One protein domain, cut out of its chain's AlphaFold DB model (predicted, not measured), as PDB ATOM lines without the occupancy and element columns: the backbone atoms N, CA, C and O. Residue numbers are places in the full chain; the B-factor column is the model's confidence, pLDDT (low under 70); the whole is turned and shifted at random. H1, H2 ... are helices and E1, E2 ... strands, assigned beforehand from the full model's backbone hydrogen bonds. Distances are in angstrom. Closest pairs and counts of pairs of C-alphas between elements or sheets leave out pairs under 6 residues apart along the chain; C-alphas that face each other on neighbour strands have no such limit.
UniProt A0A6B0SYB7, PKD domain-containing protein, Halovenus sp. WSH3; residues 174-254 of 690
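Overview. This is residues 174 to 254 of the 690 residues of the protein "PKD domain-containing protein" of Halovenus sp. WSH3 (UniProt A0A6B0SYB7). A twisted sheet of five strands makes a wall, with one long helix, H1, packed over one face on the side of E1 and E2. Short H2 follows E5 on that same face, beside the strands, and the opposite face has no named helix. The printed part has 81 residues, with five named strands and two named helices in the order E1 E2 H1 E3 E4 E5 H2. The mixed sheet runs E1, E2, E3, E5, E4, and the class is mixed, helices and strands. It is compact, with a radius of gyration of the C-alphas of 12.2 A, and rounded, spanning 34 by 26 by 22 A.

Arrangement. Start at edge strand E1, residues 174 to 181, which forms an antiparallel hairpin with E2, residues 184 to 191; look for N 177 and O 188, 2.9 A apart and within hydrogen-bond range. E3, residues 222 to 228, is parallel to E2, with N 225 and O 187 at 2.9 A. Between them in the chain comes H1, residues 200 to 213; E2, H1 and E3 form a strand-helix-strand unit, two parallel neighbour strands joined through a helix, with a left-handed crossover. With H1 on one face, the sheet and helix make two layers. H1 has a height over the sheet of 8.2 A and lies over E2, only just slantwise to it at 30.4 degrees on the local plane. The closest C-alphas of H1 and E1 are those of Val 208 and Ala 181, 5.3 A apart. E5, residues 244 to 248, is parallel to E3, with N 247 and O 226 at 2.8 A. Edge strand E4, residues 236 to 238, forms an antiparallel hairpin with E5; find N 237 and O 246 at 2.9 A. H2, residues 249 to 252, is on the same face as H1 and over none of the strands; its closest C-alpha pair with E3 is Glu 249 and Val 228, 5.8 A. In H1, 9 of 10 O i to N i+4 pairs are within hydrogen-bond range; H2 is too short for such a pair.

Along the chain. Find C-alpha 174 at (3.110, -14.937, -29.073); from there E1 runs 23.1 A. E2 measures 22.5 A. H1 begins at C-alpha 200, (4.683, -2.607, -29.351), and runs 20.2 A. E3 measures 19.1 A and E5 13.8 A, while E4 and H2 are short. H2 ends at C-alpha 252, (1.489, -1.198, -19.557).

Size, cuts and confidence. The farthest C-alphas, those of Gly 183 and Pro 231, are 34.8 A apart. The printed part has no cut, and no link is long. The mean pLDDT of the printed part is 91.1; look for low confidence at residues 240 and 254, both under 70.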
ATOM      1  N   TYR A 174       2.564 -16.273 -29.342       97.06
ATOM      2  CA  TYR A 174       3.110 -14.937 -29.073       97.06
ATOM      3  C   TYR A 174       3.543 -14.166 -30.331       97.06
ATOM      4  O   TYR A 174       3.961 -14.739 -31.342       97.06
ATOM      5  N   GLU A 175       3.572 -12.838 -30.218       96.88
ATOM      6  CA  GLU A 175       4.330 -11.962 -31.118       96.88
ATOM      7  C   GLU A 175       5.635 -11.491 -30.456       96.88
ATOM      8  O   GLU A 175       5.654 -11.181 -29.262       96.88
ATOM      9  N   ARG A 176       6.737 -11.389 -31.220       96.31
ATOM     10  CA  ARG A 176       8.002 -10.823 -30.719       96.31
ATOM     11  C   ARG A 176       8.450  -9.585 -31.489       96.31
ATOM     12  O   ARG A 176       8.533  -9.579 -32.721       96.31
ATOM     13  N   TYR A 177       8.842  -8.574 -30.718       96.12
ATOM     14  CA  TYR A 177       9.371  -7.299 -31.179       96.12
ATOM     15  C   TYR A 177      10.729  -7.018 -30.529       96.12
ATOM     16  O   TYR A 177      10.817  -6.826 -29.316       96.12
ATOM     17  N   SER A 178      11.791  -6.968 -31.336       94.94
ATOM     18  CA  SER A 178      13.141  -6.677 -30.835       94.94
ATOM     19  C   SER A 178      13.514  -5.199 -31.000       94.94
ATOM     20  O   SER A 178      13.320  -4.610 -32.067       94.94
ATOM     21  N   PHE A 179      14.126  -4.618 -29.966       93.62
ATOM     22  CA  PHE A 179      14.658  -3.249 -29.939       93.62
ATOM     23  C   PHE A 179      16.109  -3.240 -29.429       93.62
ATOM     24  O   PHE A 179      16.612  -4.247 -28.937       93.62
ATOM     25  N   SER A 180      16.811  -2.105 -29.523       91.56
ATOM     26  CA  SER A 180      18.138  -1.961 -28.903       91.56
ATOM     27  C   SER A 180      18.480  -0.524 -28.507       91.56
ATOM     28  O   SER A 180      18.080   0.448 -29.159       91.56
ATOM     29  N   ALA A 181      19.240  -0.380 -27.420       90.50
ATOM     30  CA  ALA A 181      19.740   0.901 -26.931       90.50
ATOM     31  C   ALA A 181      20.984   0.719 -26.051       90.50
ATOM     32  O   ALA A 181      21.082  -0.250 -25.316       90.50
ATOM     33  N   ALA A 182      21.924   1.670 -26.104       87.06
ATOM     34  CA  ALA A 182      23.047   1.778 -25.157       87.06
ATOM     35  C   ALA A 182      23.856   0.476 -24.891       87.06
ATOM     36  O   ALA A 182      24.419   0.313 -23.813       87.06
ATOM     37  N   GLY A 183      23.949  -0.420 -25.885       84.88
ATOM     38  CA  GLY A 183      24.684  -1.694 -25.802       84.88
ATOM     39  C   GLY A 183      23.831  -2.932 -25.498       84.88
ATOM     40  O   GLY A 183      24.372  -4.023 -25.462       84.88
ATOM     41  N   GLU A 184      22.521  -2.773 -25.324       89.56
ATOM     42  CA  GLU A 184      21.571  -3.813 -24.904       89.56
ATOM     43  C   GLU A 184      20.515  -4.087 -25.987       89.56
ATOM     44  O   GLU A 184      20.071  -3.163 -26.685       89.56
ATOM     45  N   GLN A 185      20.083  -5.348 -26.091       93.38
ATOM     46  CA  GLN A 185      18.892  -5.782 -26.822       93.38
ATOM     47  C   GLN A 185      17.684  -5.897 -25.877       93.38
ATOM     48  O   GLN A 185      17.793  -6.408 -24.768       93.38
ATOM     49  N   PHE A 186      16.510  -5.500 -26.358       94.12
ATOM     50  CA  PHE A 186      15.224  -5.816 -25.736       94.12
ATOM     51  C   PHE A 186      14.469  -6.781 -26.639       94.12
ATOM     52  O   PHE A 186      14.353  -6.495 -27.829       94.12
ATOM     53  N   ASP A 187      13.921  -7.856 -26.083       95.12
ATOM     54  CA  ASP A 187      12.923  -8.696 -26.749       95.12
ATOM     55  C   ASP A 187      11.592  -8.540 -25.998       95.12
ATOM     56  O   ASP A 187      11.407  -9.089 -24.914       95.12
ATOM     57  N   LEU A 188      10.666  -7.763 -26.565       96.50
ATOM     58  CA  LEU A 188       9.287  -7.683 -26.088       96.50
ATOM     59  C   LEU A 188       8.514  -8.871 -26.669       96.50
ATOM     60  O   LEU A 188       8.402  -8.994 -27.891       96.50
ATOM     61  N   VAL A 189       8.008  -9.731 -25.794       97.50
ATOM     62  CA  VAL A 189       7.196 -10.908 -26.118       97.50
ATOM     63  C   VAL A 189       5.782 -10.618 -25.642       97.50
ATOM     64  O   VAL A 189       5.572 -10.434 -24.449       97.50
ATOM     65  N   ILE A 190       4.822 -10.543 -26.557       97.62
ATOM     66  CA  ILE A 190       3.415 -10.292 -26.230       97.62
ATOM     67  C   ILE A 190       2.665 -11.604 -26.411       97.62
ATOM     68  O   ILE A 190       2.721 -12.186 -27.495       97.62
ATOM     69  N   SER A 191       2.007 -12.078 -25.352       97.94
ATOM     70  CA  SER A 191       1.117 -13.242 -25.416       97.94
ATOM     71  C   SER A 191       0.014 -13.013 -26.453       97.94
ATOM     72  O   SER A 191      -0.546 -11.923 -26.508       97.94
ATOM     73  N   GLU A 192      -0.349 -14.033 -27.237       96.88
ATOM     74  CA  GLU A 192      -1.494 -13.949 -28.164       96.88
ATOM     75  C   GLU A 192      -2.832 -13.692 -27.434       96.88
ATOM     76  O   GLU A 192      -3.779 -13.191 -28.035       96.88
ATOM     77  N   ALA A 193      -2.897 -13.962 -26.124       96.81
ATOM     78  CA  ALA A 193      -4.047 -13.642 -25.282       96.81
ATOM     79  C   ALA A 193      -4.099 -12.173 -24.807       96.81
ATOM     80  O   ALA A 193      -5.129 -11.765 -24.272       96.81
ATOM     81  N   ALA A 194      -3.024 -11.389 -24.969       96.50
ATOM     82  CA  ALA A 194      -2.915 -10.021 -24.456       96.50
ATOM     83  C   ALA A 194      -3.128  -8.951 -25.550       96.50
ATOM     84  O   ALA A 194      -2.548  -9.026 -26.634       96.50
ATOM     85  N   ASP A 195      -3.897  -7.908 -25.232       94.56
ATOM     86  CA  ASP A 195      -4.204  -6.746 -26.084       94.56
ATOM     87  C   ASP A 195      -3.768  -5.437 -25.382       94.56
ATOM     88  O   ASP A 195      -4.594  -4.662 -24.884       94.56
ATOM     89  N   PRO A 196      -2.447  -5.178 -25.259       92.25
ATOM     90  CA  PRO A 196      -1.939  -4.008 -24.550       92.25
ATOM     91  C   PRO A 196      -2.279  -2.704 -25.282       92.25
ATOM     92  O   PRO A 196      -1.936  -2.505 -26.446       92.25
ATOM     93  N   ALA A 197      -2.877  -1.752 -24.559       88.25
ATOM     94  CA  ALA A 197      -3.373  -0.495 -25.131       88.25
ATOM     95  C   ALA A 197      -2.277   0.462 -25.663       88.25
ATOM     96  O   ALA A 197      -2.593   1.430 -26.358       88.25
ATOM     97  N   TRP A 198      -0.996   0.207 -25.372       89.06
ATOM     98  CA  TRP A 198       0.136   0.811 -26.086       89.06
ATOM     99  C   TRP A 198       0.658  -0.140 -27.152       89.06
ATOM    100  O   TRP A 198       0.950  -1.300 -26.869       89.06
ATOM    101  N   SER A 199       0.893   0.378 -28.358       92.88
ATOM    102  CA  SER A 199       1.471  -0.439 -29.421       92.88
ATOM    103  C   SER A 199       2.882  -0.940 -29.051       92.88
ATOM    104  O   SER A 199       3.609  -0.271 -28.302       92.88
ATOM    105  N   PRO A 200       3.351  -2.062 -29.634       93.88
ATOM    106  CA  PRO A 200       4.683  -2.607 -29.351       93.88
ATOM    107  C   PRO A 200       5.809  -1.580 -29.554       93.88
ATOM    108  O   PRO A 200       6.786  -1.550 -28.806       93.88
ATOM    109  N   ALA A 201       5.651  -0.680 -30.531       93.62
ATOM    110  CA  ALA A 201       6.597   0.399 -30.804       93.62
ATOM    111  C   ALA A 201       6.637   1.476 -29.699       93.62
ATOM    112  O   ALA A 201       7.697   2.049 -29.453       93.62
ATOM    113  N   GLU A 202       5.520   1.744 -29.019       92.00
ATOM    114  CA  GLU A 202       5.419   2.713 -27.919       92.00
ATOM    115  C   GLU A 202       5.952   2.158 -26.592       92.00
ATOM    116  O   GLU A 202       6.543   2.905 -25.807       92.00
ATOM    117  N   ILE A 203       5.801   0.849 -26.368       92.94
ATOM    118  CA  ILE A 203       6.443   0.113 -25.268       92.94
ATOM    119  C   ILE A 203       7.964   0.095 -25.496       92.94
ATOM    120  O   ILE A 203       8.740   0.549 -24.650       92.94
ATOM    121  N   GLY A 204       8.402  -0.326 -26.689       93.31
ATOM    122  CA  GLY A 204       9.813  -0.352 -27.072       93.31
ATOM    123  C   GLY A 204      10.485   1.024 -27.026       93.31
ATOM    124  O   GLY A 204      11.619   1.139 -26.563       93.31
ATOM    125  N   ALA A 205       9.792   2.095 -27.427       92.25
ATOM    126  CA  ALA A 205      10.309   3.463 -27.337       92.25
ATOM    127  C   ALA A 205      10.566   3.914 -25.888       92.25
ATOM    128  O   ALA A 205      11.566   4.596 -25.636       92.25
ATOM    129  N   ARG A 206       9.715   3.510 -24.933       92.31
ATOM    130  CA  ARG A 206       9.891   3.789 -23.498       92.31
ATOM    131  C   ARG A 206      11.072   3.017 -22.910       92.31
ATOM    132  O   ARG A 206      11.930   3.638 -22.284       92.31
ATOM    133  N   LEU A 207      11.197   1.719 -23.204       92.50
ATOM    134  CA  LEU A 207      12.348   0.890 -22.798       92.50
ATOM    135  C   LEU A 207      13.677   1.429 -23.362       92.50
ATOM    136  O   LEU A 207      14.625   1.680 -22.616       92.50
ATOM    137  N   VAL A 208      13.723   1.731 -24.664       93.00
ATOM    138  CA  VAL A 208      14.874   2.365 -25.339       93.00
ATOM    139  C   VAL A 208      15.248   3.709 -24.703       93.00
ATOM    140  O   VAL A 208      16.426   4.079 -24.675       93.00
ATOM    141  N   THR A 209      14.268   4.454 -24.194       92.50
ATOM    142  CA  THR A 209      14.480   5.758 -23.557       92.50
ATOM    143  C   THR A 209      14.945   5.619 -22.105       92.50
ATOM    144  O   THR A 209      15.861   6.339 -21.699       92.50
ATOM    145  N   ALA A 210      14.406   4.660 -21.346       92.75
ATOM    146  CA  ALA A 210      14.892   4.300 -20.014       92.75
ATOM    147  C   ALA A 210      16.352   3.817 -20.068       92.75
ATOM    148  O   ALA A 210      17.208   4.378 -19.389       92.75
ATOM    149  N   SER A 211      16.673   2.899 -20.982       92.88
ATOM    150  CA  SER A 211      18.016   2.334 -21.213       92.88
ATOM    151  C   SER A 211      19.117   3.359 -21.523       92.88
ATOM    152  O   SER A 211      20.296   3.121 -21.244       92.88
ATOM    153  N   ARG A 212      18.742   4.521 -22.078       91.81
ATOM    154  CA  ARG A 212      19.648   5.650 -22.375       91.81
ATOM    155  C   ARG A 212      19.804   6.648 -21.226       91.81
ATOM    156  O   ARG A 212      20.735   7.447 -21.263       91.81
ATOM    157  N   ARG A 213      18.879   6.656 -20.264       89.44
ATOM    158  CA  ARG A 213      18.842   7.595 -19.128       89.44
ATOM    159  C   ARG A 213      19.309   6.948 -17.829       89.44
ATOM    160  O   ARG A 213      19.957   7.601 -17.021       89.44
ATOM    161  N   PHE A 214      18.990   5.671 -17.650       93.00
ATOM    162  CA  PHE A 214      19.310   4.881 -16.475       93.00
ATOM    163  C   PHE A 214      20.543   4.018 -16.743       93.00
ATOM    164  O   PHE A 214      20.452   2.816 -16.993       93.00
ATOM    165  N   ASP A 215      21.707   4.664 -16.729       91.75
ATOM    166  CA  ASP A 215      22.975   3.949 -16.638       91.75
ATOM    167  C   ASP A 215      23.383   3.811 -15.167       91.75
ATOM    168  O   ASP A 215      23.705   4.803 -14.504       91.75
ATOM    169  N   VAL A 216      23.359   2.571 -14.678       94.44
ATOM    170  CA  VAL A 216      23.757   2.166 -13.321       94.44
ATOM    171  C   VAL A 216      24.590   0.872 -13.332       94.44
ATOM    172  O   VAL A 216      24.653   0.161 -12.331       94.44
ATOM    173  N   GLY A 217      25.203   0.528 -14.471       90.19
ATOM    174  CA  GLY A 217      25.795  -0.799 -14.675       90.19
ATOM    175  C   GLY A 217      24.726  -1.897 -14.774       90.19
ATOM    176  O   GLY A 217      23.638  -1.647 -15.299       90.19
ATOM    177  N   ALA A 218      25.059  -3.104 -14.291       87.62
ATOM    178  CA  ALA A 218      24.160  -4.265 -14.169       87.62
ATOM    179  C   ALA A 218      23.273  -4.517 -15.407       87.62
ATOM    180  O   ALA A 218      22.064  -4.707 -15.298       87.62
ATOM    181  N   ARG A 219      23.874  -4.442 -16.599       88.75
ATOM    182  CA  ARG A 219      23.197  -4.507 -17.899       88.75
ATOM    183  C   ARG A 219      23.434  -5.875 -18.531       88.75
ATOM    184  O   ARG A 219      24.576  -6.193 -18.847       88.75
ATOM    185  N   SER A 220      22.366  -6.633 -18.751       84.75
ATOM    186  CA  SER A 220      22.396  -7.836 -19.591       84.75
ATOM    187  C   SER A 220      22.538  -7.467 -21.069       84.75
ATOM    188  O   SER A 220      22.052  -6.418 -21.499       84.75
ATOM    189  N   ASP A 221      23.133  -8.356 -21.869       87.06
ATOM    190  CA  ASP A 221      23.164  -8.209 -23.334       87.06
ATOM    191  C   ASP A 221      21.749  -8.243 -23.942       87.06
ATOM    192  O   ASP A 221      21.483  -7.590 -24.955       87.06
ATOM    193  N   ARG A 222      20.828  -8.979 -23.300       91.38
ATOM    194  CA  ARG A 222      19.399  -9.036 -23.626       91.38
ATOM    195  C   ARG A 222      18.541  -8.950 -22.363       91.38
ATOM    196  O   ARG A 222      18.801  -9.677 -21.409       91.38
ATOM    197  N   LEU A 223      17.492  -8.132 -22.409       93.69
ATOM    198  CA  LEU A 223      16.350  -8.185 -21.493       93.69
ATOM    199  C   LEU A 223      15.107  -8.657 -22.259       93.69
ATOM    200  O   LEU A 223      14.718  -8.041 -23.255       93.69
ATOM    201  N   THR A 224      14.476  -9.729 -21.788       95.25
ATOM    202  CA  THR A 224      13.163 -10.178 -22.265       95.25
ATOM    203  C   THR A 224      12.070  -9.570 -21.388       95.25
ATOM    204  O   THR A 224      12.152  -9.633 -20.161       95.25
ATOM    205  N   VAL A 225      11.047  -8.987 -22.015       95.81
ATOM    206  CA  VAL A 225       9.866  -8.429 -21.338       95.81
ATOM    207  C   VAL A 225       8.633  -9.168 -21.845       95.81
ATOM    208  O   VAL A 225       8.300  -9.059 -23.024       95.81
ATOM    209  N   PHE A 226       7.962  -9.905 -20.964       97.19
ATOM    210  CA  PHE A 226       6.721 -10.613 -21.269       97.19
ATOM    211  C   PHE A 226       5.509  -9.718 -20.984       97.19
ATOM    212  O   PHE A 226       5.296  -9.323 -19.842       97.19
ATOM    213  N   ALA A 227       4.706  -9.407 -22.001       96.75
ATOM    214  CA  ALA A 227       3.398  -8.779 -21.840       96.75
ATOM    215  C   ALA A 227       2.318  -9.872 -21.761       96.75
ATOM    216  O   ALA A 227       2.155 -10.658 -22.697       96.75
ATOM    217  N   VAL A 228       1.625  -9.926 -20.623       96.44
ATOM    218  CA  VAL A 228       0.721 -11.019 -20.212       96.44
ATOM    219  C   VAL A 228      -0.621 -10.476 -19.689       96.44
ATOM    220  O   VAL A 228      -0.782  -9.263 -19.548       96.44
ATOM    221  N   THR A 229      -1.599 -11.341 -19.409       96.12
ATOM    222  CA  THR A 229      -2.963 -10.942 -19.000       96.12
ATOM    223  C   THR A 229      -3.528 -11.827 -17.868       96.12
ATOM    224  O   THR A 229      -2.806 -12.654 -17.303       96.12
ATOM    225  N   ASP A 230      -4.803 -11.633 -17.513       94.12
ATOM    226  CA  ASP A 230      -5.578 -12.482 -16.600       94.12
ATOM    227  C   ASP A 230      -5.396 -13.975 -16.982       94.12
ATOM    228  O   ASP A 230      -5.424 -14.317 -18.167       94.12
ATOM    229  N   PRO A 231      -5.230 -14.902 -16.017       93.88
ATOM    230  CA  PRO A 231      -5.539 -14.764 -14.593       93.88
ATOM    231  C   PRO A 231      -4.349 -14.347 -13.704       93.88
ATOM    232  O   PRO A 231      -4.438 -14.476 -12.478       93.88
ATOM    233  N   LEU A 232      -3.231 -13.886 -14.277       94.00
ATOM    234  CA  LEU A 232      -2.131 -13.331 -13.481       94.00
ATOM    235  C   LEU A 232      -2.575 -12.079 -12.722       94.00
ATOM    236  O   LEU A 232      -3.449 -11.327 -13.153       94.00
ATOM    237  N   ARG A 233      -1.931 -11.816 -11.585       91.81
ATOM    238  CA  ARG A 233      -2.121 -10.557 -10.864       91.81
ATOM    239  C   ARG A 233      -1.646  -9.373 -11.717       91.81
ATOM    240  O   ARG A 233      -0.748  -9.487 -12.548       91.81
ATOM    241  N   ARG A 234      -2.217  -8.193 -11.468       91.25
ATOM    242  CA  ARG A 234      -1.777  -6.938 -12.105       91.25
ATOM    243  C   ARG A 234      -0.376  -6.523 -11.627       91.25
ATOM    244  O   ARG A 234       0.195  -7.125 -10.720       91.25
ATOM    245  N   GLY A 235       0.179  -5.482 -12.244       89.81
ATOM    246  CA  GLY A 235       1.568  -5.078 -12.013       89.81
ATOM    247  C   GLY A 235       2.534  -5.895 -12.875       89.81
ATOM    248  O   GLY A 235       2.215  -6.201 -14.027       89.81
ATOM    249  N   GLY A 236       3.701  -6.230 -12.330       92.50
ATOM    250  CA  GLY A 236       4.700  -7.082 -12.971       92.50
ATOM    251  C   GLY A 236       5.446  -7.973 -11.976       92.50
ATOM    252  O   GLY A 236       5.054  -8.078 -10.807       92.50
ATOM    253  N   LEU A 237       6.492  -8.644 -12.459       91.88
ATOM    254  CA  LEU A 237       7.440  -9.410 -11.651       91.88
ATOM    255  C   LEU A 237       8.811  -9.503 -12.336       91.88
ATOM    256  O   LEU A 237       8.905  -9.776 -13.537       91.88
ATOM    257  N   ALA A 238       9.873  -9.430 -11.530       89.00
ATOM    258  CA  ALA A 238      11.240  -9.792 -11.896       89.00
ATOM    259  C   ALA A 238      11.762 -10.949 -11.022       89.00
ATOM    260  O   ALA A 238      11.641 -10.920  -9.800       89.00
ATOM    261  N   THR A 239      12.416 -11.952 -11.617       72.31
ATOM    262  CA  THR A 239      12.903 -13.154 -10.896       72.31
ATOM    263  C   THR A 239      14.231 -12.961 -10.154       72.31
ATOM    264  O   THR A 239      14.864 -13.922  -9.713       72.31
ATOM    265  N   GLY A 240      14.700 -11.719 -10.030       69.06
ATOM    266  CA  GLY A 240      16.035 -11.406  -9.516       69.06
ATOM    267  C   GLY A 240      17.178 -11.770 -10.472       69.06
ATOM    268  O   GLY A 240      18.340 -11.637 -10.085       69.06
ATOM    269  N   THR A 241      16.881 -12.205 -11.705       71.56
ATOM    270  CA  THR A 241      17.831 -12.127 -12.825       71.56
ATOM    271  C   THR A 241      17.758 -10.737 -13.458       71.56
ATOM    272  O   THR A 241      16.786  -9.997 -13.301       71.56
ATOM    273  N   ASN A 242      18.788 -10.370 -14.218       79.62
ATOM    274  CA  ASN A 242      18.821  -9.111 -14.963       79.62
ATOM    275  C   ASN A 242      18.251  -9.261 -16.390       79.62
ATOM    276  O   ASN A 242      18.491  -8.400 -17.237       79.62
ATOM    277  N   ALA A 243      17.579 -10.377 -16.695       84.94
ATOM    278  CA  ALA A 243      17.376 -10.855 -18.065       84.94
ATOM    279  C   ALA A 243      15.917 -11.181 -18.430       84.94
ATOM    280  O   ALA A 243      15.605 -11.240 -19.623       84.94
ATOM    281  N   ALA A 244      15.022 -11.349 -17.453       91.94
ATOM    282  CA  ALA A 244      13.607 -11.630 -17.687       91.94
ATOM    283  C   ALA A 244      12.697 -10.911 -16.681       91.94
ATOM    284  O   ALA A 244      12.940 -10.954 -15.474       91.94
ATOM    285  N   VAL A 245      11.630 -10.284 -17.186       94.75
ATOM    286  CA  VAL A 245      10.519  -9.738 -16.387       94.75
ATOM    287  C   VAL A 245       9.187  -9.976 -17.098       94.75
ATOM    288  O   VAL A 245       9.151  -9.999 -18.332       94.75
ATOM    289  N   TRP A 246       8.087 -10.083 -16.351       95.44
ATOM    290  CA  TRP A 246       6.733 -10.016 -16.910       95.44
ATOM    291  C   TRP A 246       5.991  -8.767 -16.427       95.44
ATOM    292  O   TRP A 246       6.229  -8.270 -15.330       95.44
ATOM    293  N   VAL A 247       5.105  -8.235 -17.271       95.62
ATOM    294  CA  VAL A 247       4.225  -7.095 -16.983       95.62
ATOM    295  C   VAL A 247       2.826  -7.424 -17.497       95.62
ATOM    296  O   VAL A 247       2.648  -7.722 -18.679       95.62
ATOM    297  N   HIS A 248       1.817  -7.353 -16.633       95.12
ATOM    298  CA  HIS A 248       0.428  -7.501 -17.060       95.12
ATOM    299  C   HIS A 248       0.034  -6.293 -17.927       95.12
ATOM    300  O   HIS A 248       0.315  -5.151 -17.567       95.12
ATOM    301  N   GLU A 249      -0.650  -6.524 -19.050       94.00
ATOM    302  CA  GLU A 249      -1.048  -5.512 -20.043       94.00
ATOM    303  C   GLU A 249      -1.695  -4.246 -19.448       94.00
ATOM    304  O   GLU A 249      -1.413  -3.140 -19.904       94.00
ATOM    305  N   ALA A 250      -2.484  -4.374 -18.374       89.12
ATOM    306  CA  ALA A 250      -3.059  -3.235 -17.667       89.12
ATOM    307  C   ALA A 250      -1.962  -2.318 -17.093       89.12
ATOM    308  O   ALA A 250      -2.028  -1.103 -17.259       89.12
ATOM    309  N   GLY A 251      -0.901  -2.889 -16.511       82.50
ATOM    310  CA  GLY A 251       0.281  -2.170 -16.023       82.50
ATOM    311  C   GLY A 251       1.132  -1.529 -17.129       82.50
ATOM    312  O   GLY A 251       1.917  -0.626 -16.846       82.50
ATOM    313  N   LEU A 252       0.935  -1.911 -18.398       81.75
ATOM    314  CA  LEU A 252       1.489  -1.198 -19.557       81.75
ATOM    315  C   LEU A 252       0.688   0.070 -19.911       81.75
ATOM    316  O   LEU A 252       0.985   0.706 -20.915       81.75
ATOM    317  N   THR A 253      -0.331   0.468 -19.140       70.81
ATOM    318  CA  THR A 253      -1.073   1.728 -19.366       70.81
ATOM    319  C   THR A 253      -1.559   2.402 -18.073       70.81
ATOM    320  O   THR A 253      -1.608   3.629 -18.021       70.81
ATOM    321  N   ALA A 254      -1.858   1.655 -17.006       65.62
ATOM    322  CA  ALA A 254      -2.161   2.183 -15.675       65.62
ATOM    323  C   ALA A 254      -1.841   1.157 -14.553       65.62
ATOM    324  O   ALA A 254      -2.436   0.078 -14.539       65.62
TER     325      ALA A 254